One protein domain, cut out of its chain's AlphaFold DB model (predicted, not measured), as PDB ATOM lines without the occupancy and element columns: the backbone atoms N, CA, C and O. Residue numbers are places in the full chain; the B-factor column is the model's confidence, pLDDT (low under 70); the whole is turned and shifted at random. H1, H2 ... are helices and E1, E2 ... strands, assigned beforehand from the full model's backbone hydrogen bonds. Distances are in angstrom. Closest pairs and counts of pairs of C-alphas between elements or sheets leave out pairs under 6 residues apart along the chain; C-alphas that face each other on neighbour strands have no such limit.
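This is residues 6 to 89 of the 91 residues of the protein "AlpA family phage regulatory protein" of Acinetobacter baumannii (UniProt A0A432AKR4). A small head made of a short three-stranded sheet and three helices sends out one long, thin arm, whose far part is the two-stranded hairpin of E2 and E3. In the head, H1 follows directly on E1, grazes the sheet of E1, E5 and E4 and touches the helix H2, while H3 follows directly on the end of E5 and only grazes the sheet. The printed part has 84 residues, with three named helices and five named strands in the order E1, H1, E2, E3, H2, E4, E5, H3; the class is mixed, helices and strands. Both sheets, E1 - E5 - E4 and E2 - E3, are antiparallel. The whole is only just loose, close to extended, with a radius of gyration of the C-alphas of 17.4 A and spans of 52 by 25 by 23 A, the arm making the length.

E1, residues 7 to 9, is an edge strand and the antiparallel neighbour of E5, residues 74 to 78, at 130 degrees between directions; N 8 and O 77 are 2.8 A apart, within hydrogen-bond range. H1, residues 10 to 13, only grazes this sheet. It touches H2, residues 52 to 61, the closest C-alphas being those of Ala 10 and Glu 52, 6.0 A apart. E2, residues 22 to 25, and E3, residues 35 to 38, form an antiparallel hairpin at 163 degrees, with N 36 and O 24 2.8 A apart. E2 is apart from H2, for instance. H2 is not on the sheet of three strands. E4, residues 68 to 71, is the other edge strand and forms a hairpin with E5 at 143 degrees, with N 68 and O 76 2.8 A apart. The pairing of E5 is staggered: residues 74 to 76 pair with E4 and residues 76 to 78 with E1. H3, residues 79 to 89, only grazes the sheet with its residues 79 to 82 and touches no helix. Every O i to N i+4 pair is within hydrogen-bond range in H2 and H3; H1 is too short for such a pair.

E1 begins at C-alpha 7, (456.061, 280.540, 403.874). E2 and E3 each measure 9.6 A from first to last C-alpha, and C-alpha 25 is at (477.600, 252.232, 385.598). H2 measures 14.2 A, E5 13.3 A and H3 15.5 A. H3 ends at C-alpha 89, (443.321, 265.939, 409.707).

The two C-alphas farthest apart, those of Ala 30 and Glu 87, are 54.0 A apart. The printed part has no cut. The link from E3 to H2, residues 39 to 51, is long. The mean pLDDT of the printed part is 85.1, and no printed residue is under 70.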
ATOM      1  N   GLN A   6     454.967 283.384 407.590       88.12
ATOM      2  CA  GLN A   6     455.969 282.394 407.226       88.12
ATOM      3  C   GLN A   6     455.464 281.599 406.014       88.12
ATOM      4  O   GLN A   6     454.322 281.135 405.988       88.12
ATOM      5  N   PHE A   7     456.332 281.397 405.025       90.12
ATOM      6  CA  PHE A   7     456.061 280.540 403.874       90.12
ATOM      7  C   PHE A   7     456.925 279.282 403.936       90.12
ATOM      8  O   PHE A   7     458.128 279.361 404.200       90.12
ATOM      9  N   TYR A   8     456.324 278.130 403.643       90.12
ATOM     10  CA  TYR A   8     457.013 276.848 403.548       90.12
ATOM     11  C   TYR A   8     457.128 276.381 402.102       90.12
ATOM     12  O   TYR A   8     456.190 276.485 401.314       90.12
ATOM     13  N   ARG A   9     458.280 275.812 401.747       89.81
ATOM     14  CA  ARG A   9     458.433 275.039 400.504       89.81
ATOM     15  C   ARG A   9     458.090 273.577 400.744       89.81
ATOM     16  O   ARG A   9     458.190 273.088 401.867       89.81
ATOM     17  N   ALA A  10     457.837 272.841 399.664       87.12
ATOM     18  CA  ALA A  10     457.566 271.403 399.717       87.12
ATOM     19  C   ALA A  10     458.617 270.632 400.540       87.12
ATOM     20  O   ALA A  10     458.271 269.780 401.345       87.12
ATOM     21  N   LYS A  11     459.899 271.003 400.424       84.06
ATOM     22  CA  LYS A  11     461.017 270.402 401.177       84.06
ATOM     23  C   LYS A  11     461.002 270.638 402.694       84.06
ATOM     24  O   LYS A  11     461.761 269.967 403.382       84.06
ATOM     25  N   GLN A  12     460.259 271.629 403.180       86.00
ATOM     26  CA  GLN A  12     460.099 271.912 404.613       86.00
ATOM     27  C   GLN A  12     458.855 271.219 405.173       86.00
ATOM     28  O   GLN A  12     458.829 270.846 406.340       86.00
ATOM     29  N   ILE A  13     457.839 271.015 404.333       87.31
ATOM     30  CA  ILE A  13     456.612 270.312 404.715       87.31
ATOM     31  C   ILE A  13     456.836 268.797 404.674       87.31
ATOM     32  O   ILE A  13     456.474 268.102 405.612       87.31
ATOM     33  N   ALA A  14     457.460 268.283 403.614       87.38
ATOM     34  CA  ALA A  14     457.651 266.856 403.390       87.38
ATOM     35  C   ALA A  14     458.976 266.339 403.972       87.38
ATOM     36  O   ALA A  14     460.043 266.912 403.728       87.38
ATOM     37  N   SER A  15     458.907 265.216 404.683       85.19
ATOM     38  CA  SER A  15     460.068 264.450 405.126       85.19
ATOM     39  C   SER A  15     460.654 263.608 403.987       85.19
ATOM     40  O   SER A  15     459.957 263.120 403.093       85.19
ATOM     41  N   ALA A  16     461.972 263.433 403.989       76.38
ATOM     42  CA  ALA A  16     462.656 262.566 403.040       76.38
ATOM     43  C   ALA A  16     463.662 261.678 403.781       76.38
ATOM     44  O   ALA A  16     464.527 262.214 404.484       76.38
ATOM     45  N   PRO A  17     463.600 260.343 403.605       70.88
ATOM     46  CA  PRO A  17     464.585 259.447 404.195       70.88
ATOM     47  C   PRO A  17     465.971 259.696 403.587       70.88
ATOM     48  O   PRO A  17     466.099 260.171 402.451       70.88
ATOM     49  N   ALA A  18     467.021 259.357 404.339       78.19
ATOM     50  CA  ALA A  18     468.389 259.423 403.837       78.19
ATOM     51  C   ALA A  18     468.518 258.549 402.583       78.19
ATOM     52  O   ALA A  18     468.186 257.363 402.602       78.19
ATOM     53  N   THR A  19     468.982 259.138 401.482       74.50
ATOM     54  CA  THR A  19     469.234 258.388 400.247       74.50
ATOM     55  C   THR A  19     470.739 258.153 400.134       74.50
ATOM     56  O   THR A  19     471.473 259.142 399.999       74.50
ATOM     57  N   PRO A  20     471.213 256.894 400.210       70.88
ATOM     58  CA  PRO A  20     472.633 256.593 400.091       70.88
ATOM     59  C   PRO A  20     473.138 256.905 398.682       70.88
ATOM     60  O   PRO A  20     472.375 256.953 397.713       70.88
ATOM     61  N   GLU A  21     474.445 257.127 398.579       80.56
ATOM     62  CA  GLU A  21     475.102 257.367 397.302       80.56
ATOM     63  C   GLU A  21     474.942 256.150 396.380       80.56
ATOM     64  O   GLU A  21     475.157 255.012 396.799       80.56
ATOM     65  N   LYS A  22     474.563 256.375 395.116       80.19
ATOM     66  CA  LYS A  22     474.431 255.296 394.130       80.19
ATOM     67  C   LYS A  22     475.275 255.597 392.905       80.19
ATOM     68  O   LYS A  22     475.093 256.611 392.231       80.19
ATOM     69  N   ILE A  23     476.175 254.673 392.602       81.88
ATOM     70  CA  ILE A  23     477.022 254.716 391.419       81.88
ATOM     71  C   ILE A  23     476.302 253.941 390.312       81.88
ATOM     72  O   ILE A  23     476.079 252.736 390.429       81.88
ATOM     73  N   HIS A  24     475.883 254.634 389.256       80.69
ATOM     74  CA  HIS A  24     475.281 253.996 388.089       80.69
ATOM     75  C   HIS A  24     476.331 253.829 386.992       80.69
ATOM     76  O   HIS A  24     476.808 254.818 386.439       80.69
ATOM     77  N   VAL A  25     476.675 252.580 386.681       82.50
ATOM     78  CA  VAL A  25     477.600 252.232 385.598       82.50
ATOM     79  C   VAL A  25     476.790 251.894 384.353       82.50
ATOM     80  O   VAL A  25     475.951 250.986 384.381       82.50
ATOM     81  N   TYR A  26     477.029 252.620 383.264       82.38
ATOM     82  CA  TYR A  26     476.384 252.353 381.983       82.38
ATOM     83  C   TYR A  26     477.053 251.149 381.313       82.38
ATOM     84  O   TYR A  26     478.266 251.133 381.105       82.38
ATOM     85  N   LYS A  27     476.257 250.128 380.979       76.25
ATOM     86  CA  LYS A  27     476.760 248.844 380.466       76.25
ATOM     87  C   LYS A  27     476.852 248.778 378.937       76.25
ATOM     88  O   LYS A  27     477.569 247.931 378.424       76.25
ATOM     89  N   THR A  28     476.142 249.640 378.209       77.56
ATOM     90  CA  THR A  28     475.993 249.555 376.744       77.56
ATOM     91  C   THR A  28     475.824 250.932 376.085       77.56
ATOM     92  O   THR A  28     475.493 251.921 376.745       77.56
ATOM     93  N   GLY A  29     476.056 250.994 374.767       80.56
ATOM     94  CA  GLY A  29     475.936 252.203 373.938       80.56
ATOM     95  C   GLY A  29     477.184 253.097 373.944       80.56
ATOM     96  O   GLY A  29     478.214 252.740 374.505       80.56
ATOM     97  N   ALA A  30     477.087 254.299 373.363       74.06
ATOM     98  CA  ALA A  30     478.191 255.274 373.265       74.06
ATOM     99  C   ALA A  30     478.755 255.757 374.624       74.06
ATOM    100  O   ALA A  30     479.777 256.435 374.683       74.06
ATOM    101  N   ASN A  31     478.078 255.424 375.726       70.81
ATOM    102  CA  ASN A  31     478.495 255.733 377.092       70.81
ATOM    103  C   ASN A  31     478.858 254.475 377.900       70.81
ATOM    104  O   ASN A  31     478.995 254.578 379.118       70.81
ATOM    105  N   ALA A  32     479.005 253.308 377.262       72.69
ATOM    106  CA  ALA A  32     479.462 252.087 377.921       72.69
ATOM    107  C   ALA A  32     480.790 252.343 378.654       72.69
ATOM    108  O   ALA A  32     481.732 252.884 378.077       72.69
ATOM    109  N   GLY A  33     480.839 252.018 379.947       74.06
ATOM    110  CA  GLY A  33     481.998 252.271 380.813       74.06
ATOM    111  C   GLY A  33     482.013 253.640 381.503       74.06
ATOM    112  O   GLY A  33     482.805 253.838 382.424       74.06
ATOM    113  N   LYS A  34     481.120 254.577 381.144       80.00
ATOM    114  CA  LYS A  34     480.939 255.803 381.935       80.00
ATOM    115  C   LYS A  34     480.144 255.507 383.202       80.00
ATOM    116  O   LYS A  34     479.236 254.674 383.231       80.00
ATOM    117  N   THR A  35     480.455 256.275 384.235       83.31
ATOM    118  CA  THR A  35     479.832 256.162 385.547       83.31
ATOM    119  C   THR A  35     479.150 257.471 385.905       83.31
ATOM    120  O   THR A  35     479.766 258.535 385.863       83.31
ATOM    121  N   ARG A  36     477.876 257.403 386.292       81.44
ATOM    122  CA  ARG A  36     477.150 258.528 386.879       81.44
ATOM    123  C   ARG A  36     477.088 258.353 388.393       81.44
ATOM    124  O   ARG A  36     476.406 257.460 388.893       81.44
ATOM    125  N   LYS A  37     477.784 259.235 389.110       81.88
ATOM    126  CA  LYS A  37     477.738 259.334 390.571       81.88
ATOM    127  C   LYS A  37     476.503 260.134 390.988       81.88
ATOM    128  O   LYS A  37     476.346 261.289 390.591       81.88
ATOM    129  N   LEU A  38     475.611 259.521 391.758       80.94
ATOM    130  CA  LEU A  38     474.492 260.214 392.395       80.94
ATOM    131  C   LEU A  38     474.855 260.470 393.855       80.94
ATOM    132  O   LEU A  38     474.880 259.527 394.638       80.94
ATOM    133  N   ASN A  39     475.119 261.733 394.204       81.50
ATOM    134  CA  ASN A  39     475.512 262.132 395.559       81.50
ATOM    135  C   ASN A  39     474.476 261.719 396.613       81.50
ATOM    136  O   ASN A  39     473.265 261.821 396.382       81.50
ATOM    137  N   ALA A  40     474.974 261.329 397.789       80.62
ATOM    138  CA  ALA A  40     474.147 261.070 398.958       80.62
ATOM    139  C   ALA A  40     473.362 262.324 399.363       80.62
ATOM    140  O   ALA A  40     473.856 263.453 399.279       80.62
ATOM    141  N   LYS A  41     472.123 262.121 399.814       78.44
ATOM    142  CA  LYS A  41     471.279 263.188 400.362       78.44
ATOM    143  C   LYS A  41     470.954 262.853 401.818       78.44
ATOM    144  O   LYS A  41     470.439 261.758 402.055       78.44
ATOM    145  N   PRO A  42     471.222 263.762 402.775       77.94
ATOM    146  CA  PRO A  42     470.906 263.517 404.176       77.94
ATOM    147  C   PRO A  42     469.393 263.395 404.377       77.94
ATOM    148  O   PRO A  42     468.608 263.966 403.604       77.94
ATOM    149  N   ALA A  43     469.000 262.670 405.428       80.06
ATOM    150  CA  ALA A  43     467.619 262.659 405.889       80.06
ATOM    151  C   ALA A  43     467.194 264.088 406.237       80.06
ATOM    152  O   ALA A  43     467.962 264.857 406.820       80.06
ATOM    153  N   ARG A  44     465.977 264.456 405.851       80.75
ATOM    154  CA  ARG A  44     465.393 265.754 406.185       80.75
ATOM    155  C   ARG A  44     464.048 265.508 406.828       80.75
ATOM    156  O   ARG A  44     463.193 264.896 406.199       80.75
ATOM    157  N   GLN A  45     463.887 265.992 408.055       79.12
ATOM    158  CA  GLN A  45     462.623 265.937 408.768       79.12
ATOM    159  C   GLN A  45     461.767 267.135 408.349       79.12
ATOM    160  O   GLN A  45     462.147 268.282 408.578       79.12
ATOM    161  N   GLY A  46     460.650 266.852 407.685       83.88
ATOM    162  CA  GLY A  46     459.606 267.834 407.408       83.88
ATOM    163  C   GLY A  46     458.557 267.859 408.518       83.88
ATOM    164  O   GLY A  46     458.593 267.038 409.435       83.88
ATOM    165  N   ILE A  47     457.606 268.784 408.398       86.25
ATOM    166  CA  ILE A  47     456.431 268.869 409.283       86.25
ATOM    167  C   ILE A  47     455.608 267.571 409.212       86.25
ATOM    168  O   ILE A  47     455.119 267.081 410.224       86.25
ATOM    169  N   LEU A  48     455.497 266.989 408.016       86.12
ATOM    170  CA  LEU A  48     454.756 265.765 407.747       86.12
ATOM    171  C   LEU A  48     455.705 264.605 407.403       86.12
ATOM    172  O   LEU A  48     456.645 264.788 406.618       86.12
ATOM    173  N   PRO A  49     455.432 263.377 407.886       85.56
ATOM    174  CA  PRO A  49     456.204 262.176 407.561       85.56
ATOM    175  C   PRO A  49     455.861 261.621 406.163       85.56
ATOM    176  O   PRO A  49     455.720 260.417 405.971       85.56
ATOM    177  N   ILE A  50     455.709 262.495 405.166       87.56
ATOM    178  CA  ILE A  50     455.384 262.137 403.779       87.56
ATOM    179  C   ILE A  50     456.477 262.611 402.834       87.56
ATOM    180  O   ILE A  50     457.150 263.598 403.109       87.56
ATOM    181  N   SER A  51     456.601 261.956 401.680       87.38
ATOM    182  CA  SER A  51     457.532 262.382 400.634       87.38
ATOM    183  C   SER A  51     457.036 263.621 399.877       87.38
ATOM    184  O   SER A  51     455.834 263.852 399.748       87.38
ATOM    185  N   GLU A  52     457.959 264.378 399.272       87.56
ATOM    186  CA  GLU A  52     457.622 265.525 398.410       87.56
ATOM    187  C   GLU A  52     456.693 265.114 397.250       87.56
ATOM    188  O   GLU A  52     455.776 265.848 396.896       87.56
ATOM    189  N   LYS A  53     456.864 263.901 396.703       89.00
ATOM    190  CA  LYS A  53     455.992 263.358 395.650       89.00
ATOM    191  C   LYS A  53     454.556 263.165 396.143       89.00
ATOM    192  O   LYS A  53     453.624 263.473 395.406       89.00
ATOM    193  N   THR A  54     454.391 262.675 397.370       90.12
ATOM    194  CA  THR A  54     453.077 262.501 398.008       90.12
ATOM    195  C   THR A  54     452.392 263.850 398.200       90.12
ATOM    196  O   THR A  54     451.231 264.000 397.840       90.12
ATOM    197  N   LEU A  55     453.132 264.858 398.670       90.56
ATOM    198  CA  LEU A  55     452.608 266.214 398.835       90.56
ATOM    199  C   LEU A  55     452.133 266.822 397.503       90.56
ATOM    200  O   LEU A  55     451.041 267.388 397.431       90.56
ATOM    201  N   TRP A  56     452.902 266.652 396.422       90.75
ATOM    202  CA  TRP A  56     452.479 267.082 395.084       90.75
ATOM    203  C   TRP A  56     451.267 266.306 394.557       90.75
ATOM    204  O   TRP A  56     450.423 266.897 393.881       90.75
ATOM    205  N   ALA A  57     451.156 265.012 394.869       92.00
ATOM    206  CA  ALA A  57     449.989 264.209 394.511       92.00
ATOM    207  C   ALA A  57     448.728 264.744 395.204       92.00
ATOM    208  O   ALA A  57     447.753 265.055 394.528       92.00
ATOM    209  N   TRP A  58     448.783 264.982 396.516       91.69
ATOM    210  CA  TRP A  58     447.665 265.560 397.271       91.69
ATOM    211  C   TRP A  58     447.302 266.970 396.826       91.69
ATOM    212  O   TRP A  58     446.125 267.306 396.751       91.69
ATOM    213  N   THR A  59     448.304 267.778 396.475       91.88
ATOM    214  CA  THR A  59     448.080 269.104 395.890       91.88
ATOM    215  C   THR A  59     447.311 268.999 394.570       91.88
ATOM    216  O   THR A  59     446.399 269.781 394.322       91.88
ATOM    217  N   ARG A  60     447.650 268.018 393.722       89.25
ATOM    218  CA  ARG A  60     446.950 267.768 392.454       89.25
ATOM    219  C   ARG A  60     445.549 267.186 392.661       89.25
ATOM    220  O   ARG A  60     444.661 267.486 391.875       89.25
ATOM    221  N   GLU A  61     445.365 266.375 393.697       92.25
ATOM    222  CA  GLU A  61     444.071 265.813 394.107       92.25
ATOM    223  C   GLU A  61     443.172 266.832 394.830       92.25
ATOM    224  O   GLU A  61     442.008 266.537 395.073       92.25
ATOM    225  N   GLY A  62     443.689 268.013 395.189       90.50
ATOM    226  CA  GLY A  62     442.947 269.035 395.936       90.50
ATOM    227  C   GLY A  62     442.767 268.729 397.427       90.50
ATOM    228  O   GLY A  62     442.000 269.409 398.097       90.50
ATOM    229  N   LYS A  63     443.477 267.723 397.957       88.88
ATOM    230  CA  LYS A  63     443.428 267.338 399.379       88.88
ATOM    231  C   LYS A  63     444.288 268.215 400.275       88.88
ATOM    232  O   LYS A  63     444.084 268.203 401.475       88.88
ATOM    233  N   PHE A  64     445.274 268.910 399.714       90.81
ATOM    234  CA  PHE A  64     446.209 269.778 400.433       90.81
ATOM    235  C   PHE A  64     445.994 271.236 399.992       90.81
ATOM    236  O   PHE A  64     445.593 271.440 398.838       90.81
ATOM    237  N   PRO A  65     446.263 272.250 400.841       91.62
ATOM    238  CA  PRO A  65     446.112 273.654 400.467       91.62
ATOM    239  C   PRO A  65     446.821 273.997 399.156       91.62
ATOM    240  O   PRO A  65     447.886 273.458 398.827       91.62
ATOM    241  N   GLN A  66     446.220 274.914 398.396       89.50
ATOM    242  CA  GLN A  66     446.754 275.284 397.095       89.50
ATOM    243  C   GLN A  66     448.094 276.017 397.236       89.50
ATOM    244  O   GLN A  66     448.241 276.912 398.071       89.50
ATOM    245  N   PRO A  67     449.083 275.668 396.403       91.38
ATOM    246  CA  PRO A  67     450.359 276.345 396.404       91.38
ATOM    247  C   PRO A  67     450.264 277.760 395.830       91.38
ATOM    248  O   PRO A  67     449.634 278.002 394.801       91.38
ATOM    249  N   ILE A  68     451.040 278.667 396.411       91.75
ATOM    250  CA  ILE A  68     451.268 280.019 395.916       91.75
ATOM    251  C   ILE A  68     452.559 280.031 395.094       91.75
ATOM    252  O   ILE A  68     453.619 279.583 395.543       91.75
ATOM    253  N   ARG A  69     452.492 280.562 393.871       90.06
ATOM    254  CA  ARG A  69     453.676 280.789 393.031       90.06
ATOM    255  C   ARG A  69     454.264 282.156 393.367       90.06
ATOM    256  O   ARG A  69     453.625 283.170 393.122       90.06
ATOM    257  N   MET A  70     455.484 282.180 393.900       85.25
ATOM    258  CA  MET A  70     456.171 283.418 394.309       85.25
ATOM    259  C   MET A  70     457.030 284.024 393.174       85.25
ATOM    260  O   MET A  70     457.661 285.057 393.354       85.25
ATOM    261  N   GLY A  71     457.039 283.383 391.997       82.81
ATOM    262  CA  GLY A  71     457.859 283.748 390.834       82.81
ATOM    263  C   GLY A  71     459.027 282.779 390.612       82.81
ATOM    264  O   GLY A  71     459.521 282.167 391.554       82.81
ATOM    265  N   GLY A  72     459.429 282.590 389.348       78.31
ATOM    266  CA  GLY A  72     460.587 281.778 388.938       78.31
ATOM    267  C   GLY A  72     460.629 280.357 389.511       78.31
ATOM    268  O   GLY A  72     461.414 280.101 390.407       78.31
ATOM    269  N   ASN A  73     459.809 279.419 389.022       82.38
ATOM    270  CA  ASN A  73     459.755 278.004 389.462       82.38
ATOM    271  C   ASN A  73     459.676 277.757 390.991       82.38
ATOM    272  O   ASN A  73     459.805 276.614 391.435       82.38
ATOM    273  N   VAL A  74     459.451 278.794 391.805       87.62
ATOM    274  CA  VAL A  74     459.321 278.690 393.256       87.62
ATOM    275  C   VAL A  74     457.848 278.622 393.625       87.62
ATOM    276  O   VAL A  74     457.066 279.546 393.386       87.62
ATOM    277  N   THR A  75     457.513 277.515 394.274       91.31
ATOM    278  CA  THR A  75     456.184 277.224 394.788       91.31
ATOM    279  C   THR A  75     456.244 277.095 396.306       91.31
ATOM    280  O   THR A  75     457.111 276.388 396.835       91.31
ATOM    281  N   VAL A  76     455.350 277.795 397.001       91.94
ATOM    282  CA  VAL A  76     455.306 277.872 398.465       91.94
ATOM    283  C   VAL A  76     453.884 277.698 398.993       91.94
ATOM    284  O   VAL A  76     452.920 277.887 398.263       91.94
ATOM    285  N   TRP A  77     453.760 277.396 400.279       92.44
ATOM    286  CA  TRP A  77     452.507 277.356 401.028       92.44
ATOM    287  C   TRP A  77     452.592 278.309 402.213       92.44
ATOM    288  O   TRP A  77     453.676 278.509 402.768       92.44
ATOM    289  N   ARG A  78     451.465 278.897 402.617       92.25
ATOM    290  CA  ARG A  78     451.401 279.682 403.857       92.25
ATOM    291  C   ARG A  78     451.487 278.737 405.046       92.25
ATOM    292  O   ARG A  78     450.823 277.705 405.058       92.25
ATOM    293  N   ALA A  79     452.263 279.108 406.059       90.88
ATOM    294  CA  ALA A  79     452.348 278.334 407.294       90.88
ATOM    295  C   ALA A  79     450.974 278.140 407.947       90.88
ATOM    296  O   ALA A  79     450.657 277.039 408.377       90.88
ATOM    297  N   SER A  80     450.138 279.181 407.938       90.38
ATOM    298  CA  SER A  80     448.786 279.140 408.499       90.38
ATOM    299  C   SER A  80     447.883 278.113 407.815       90.38
ATOM    300  O   SER A  80     447.160 277.405 408.503       90.38
ATOM    301  N   ASP A  81     447.943 277.997 406.486       91.38
ATOM    302  CA  ASP A  81     447.103 277.048 405.743       91.38
ATOM    303  C   ASP A  81     447.547 275.603 405.991       91.38
ATOM    304  O   ASP A  81     446.718 274.716 406.162       91.38
ATOM    305  N   VAL A  82     448.864 275.369 406.057       89.88
ATOM    306  CA  VAL A  82     449.421 274.048 406.383       89.88
ATOM    307  C   VAL A  82     449.053 273.640 407.810       89.88
ATOM    308  O   VAL A  82     448.655 272.501 408.023       89.88
ATOM    309  N   GLN A  83     449.154 274.559 408.773       89.06
ATOM    310  CA  GLN A  83     448.796 274.310 410.170       89.06
ATOM    311  C   GLN A  83     447.310 273.952 410.313       89.06
ATOM    312  O   GLN A  83     446.993 272.921 410.896       89.06
ATOM    313  N   LYS A  84     446.416 274.754 409.716       91.19
ATOM    314  CA  LYS A  84     444.969 274.485 409.717       91.19
ATOM    315  C   LYS A  84     444.646 273.123 409.123       91.19
ATOM    316  O   LYS A  84     443.877 272.370 409.699       91.19
ATOM    317  N   TRP A  85     445.281 272.783 408.006       91.56
ATOM    318  CA  TRP A  85     445.093 271.479 407.384       91.56
ATOM    319  C   TRP A  85     445.527 270.328 408.303       91.56
ATOM    320  O   TRP A  85     444.844 269.314 408.384       91.56
ATOM    321  N   ILE A  86     446.649 270.472 409.017       89.50
ATOM    322  CA  ILE A  86     447.104 269.461 409.986       89.50
ATOM    323  C   ILE A  86     446.084 269.305 411.116       89.50
ATOM    324  O   ILE A  86     445.758 268.178 411.478       89.50
ATOM    325  N   GLU A  87     445.572 270.419 411.640       89.44
ATOM    326  CA  GLU A  87     444.534 270.426 412.673       89.44
ATOM    327  C   GLU A  87     443.262 269.714 412.180       89.44
ATOM    328  O   GLU A  87     442.781 268.808 412.858       89.44
ATOM    329  N   GLU A  88     442.797 270.022 410.964       89.88
ATOM    330  CA  GLU A  88     441.648 269.377 410.307       89.88
ATOM    331  C   GLU A  88     441.825 267.867 410.081       89.88
ATOM    332  O   GLU A  88     440.837 267.142 410.078       89.88
ATOM    333  N   GLN A  89     443.051 267.378 409.863       85.31
ATOM    334  CA  GLN A  89     443.321 265.939 409.707       85.31
ATOM    335  C   GLN A  89     443.543 265.209 411.040       85.31
ATOM    336  O   GLN A  89     443.541 263.978 411.067       85.31
TER     337      GLN A  89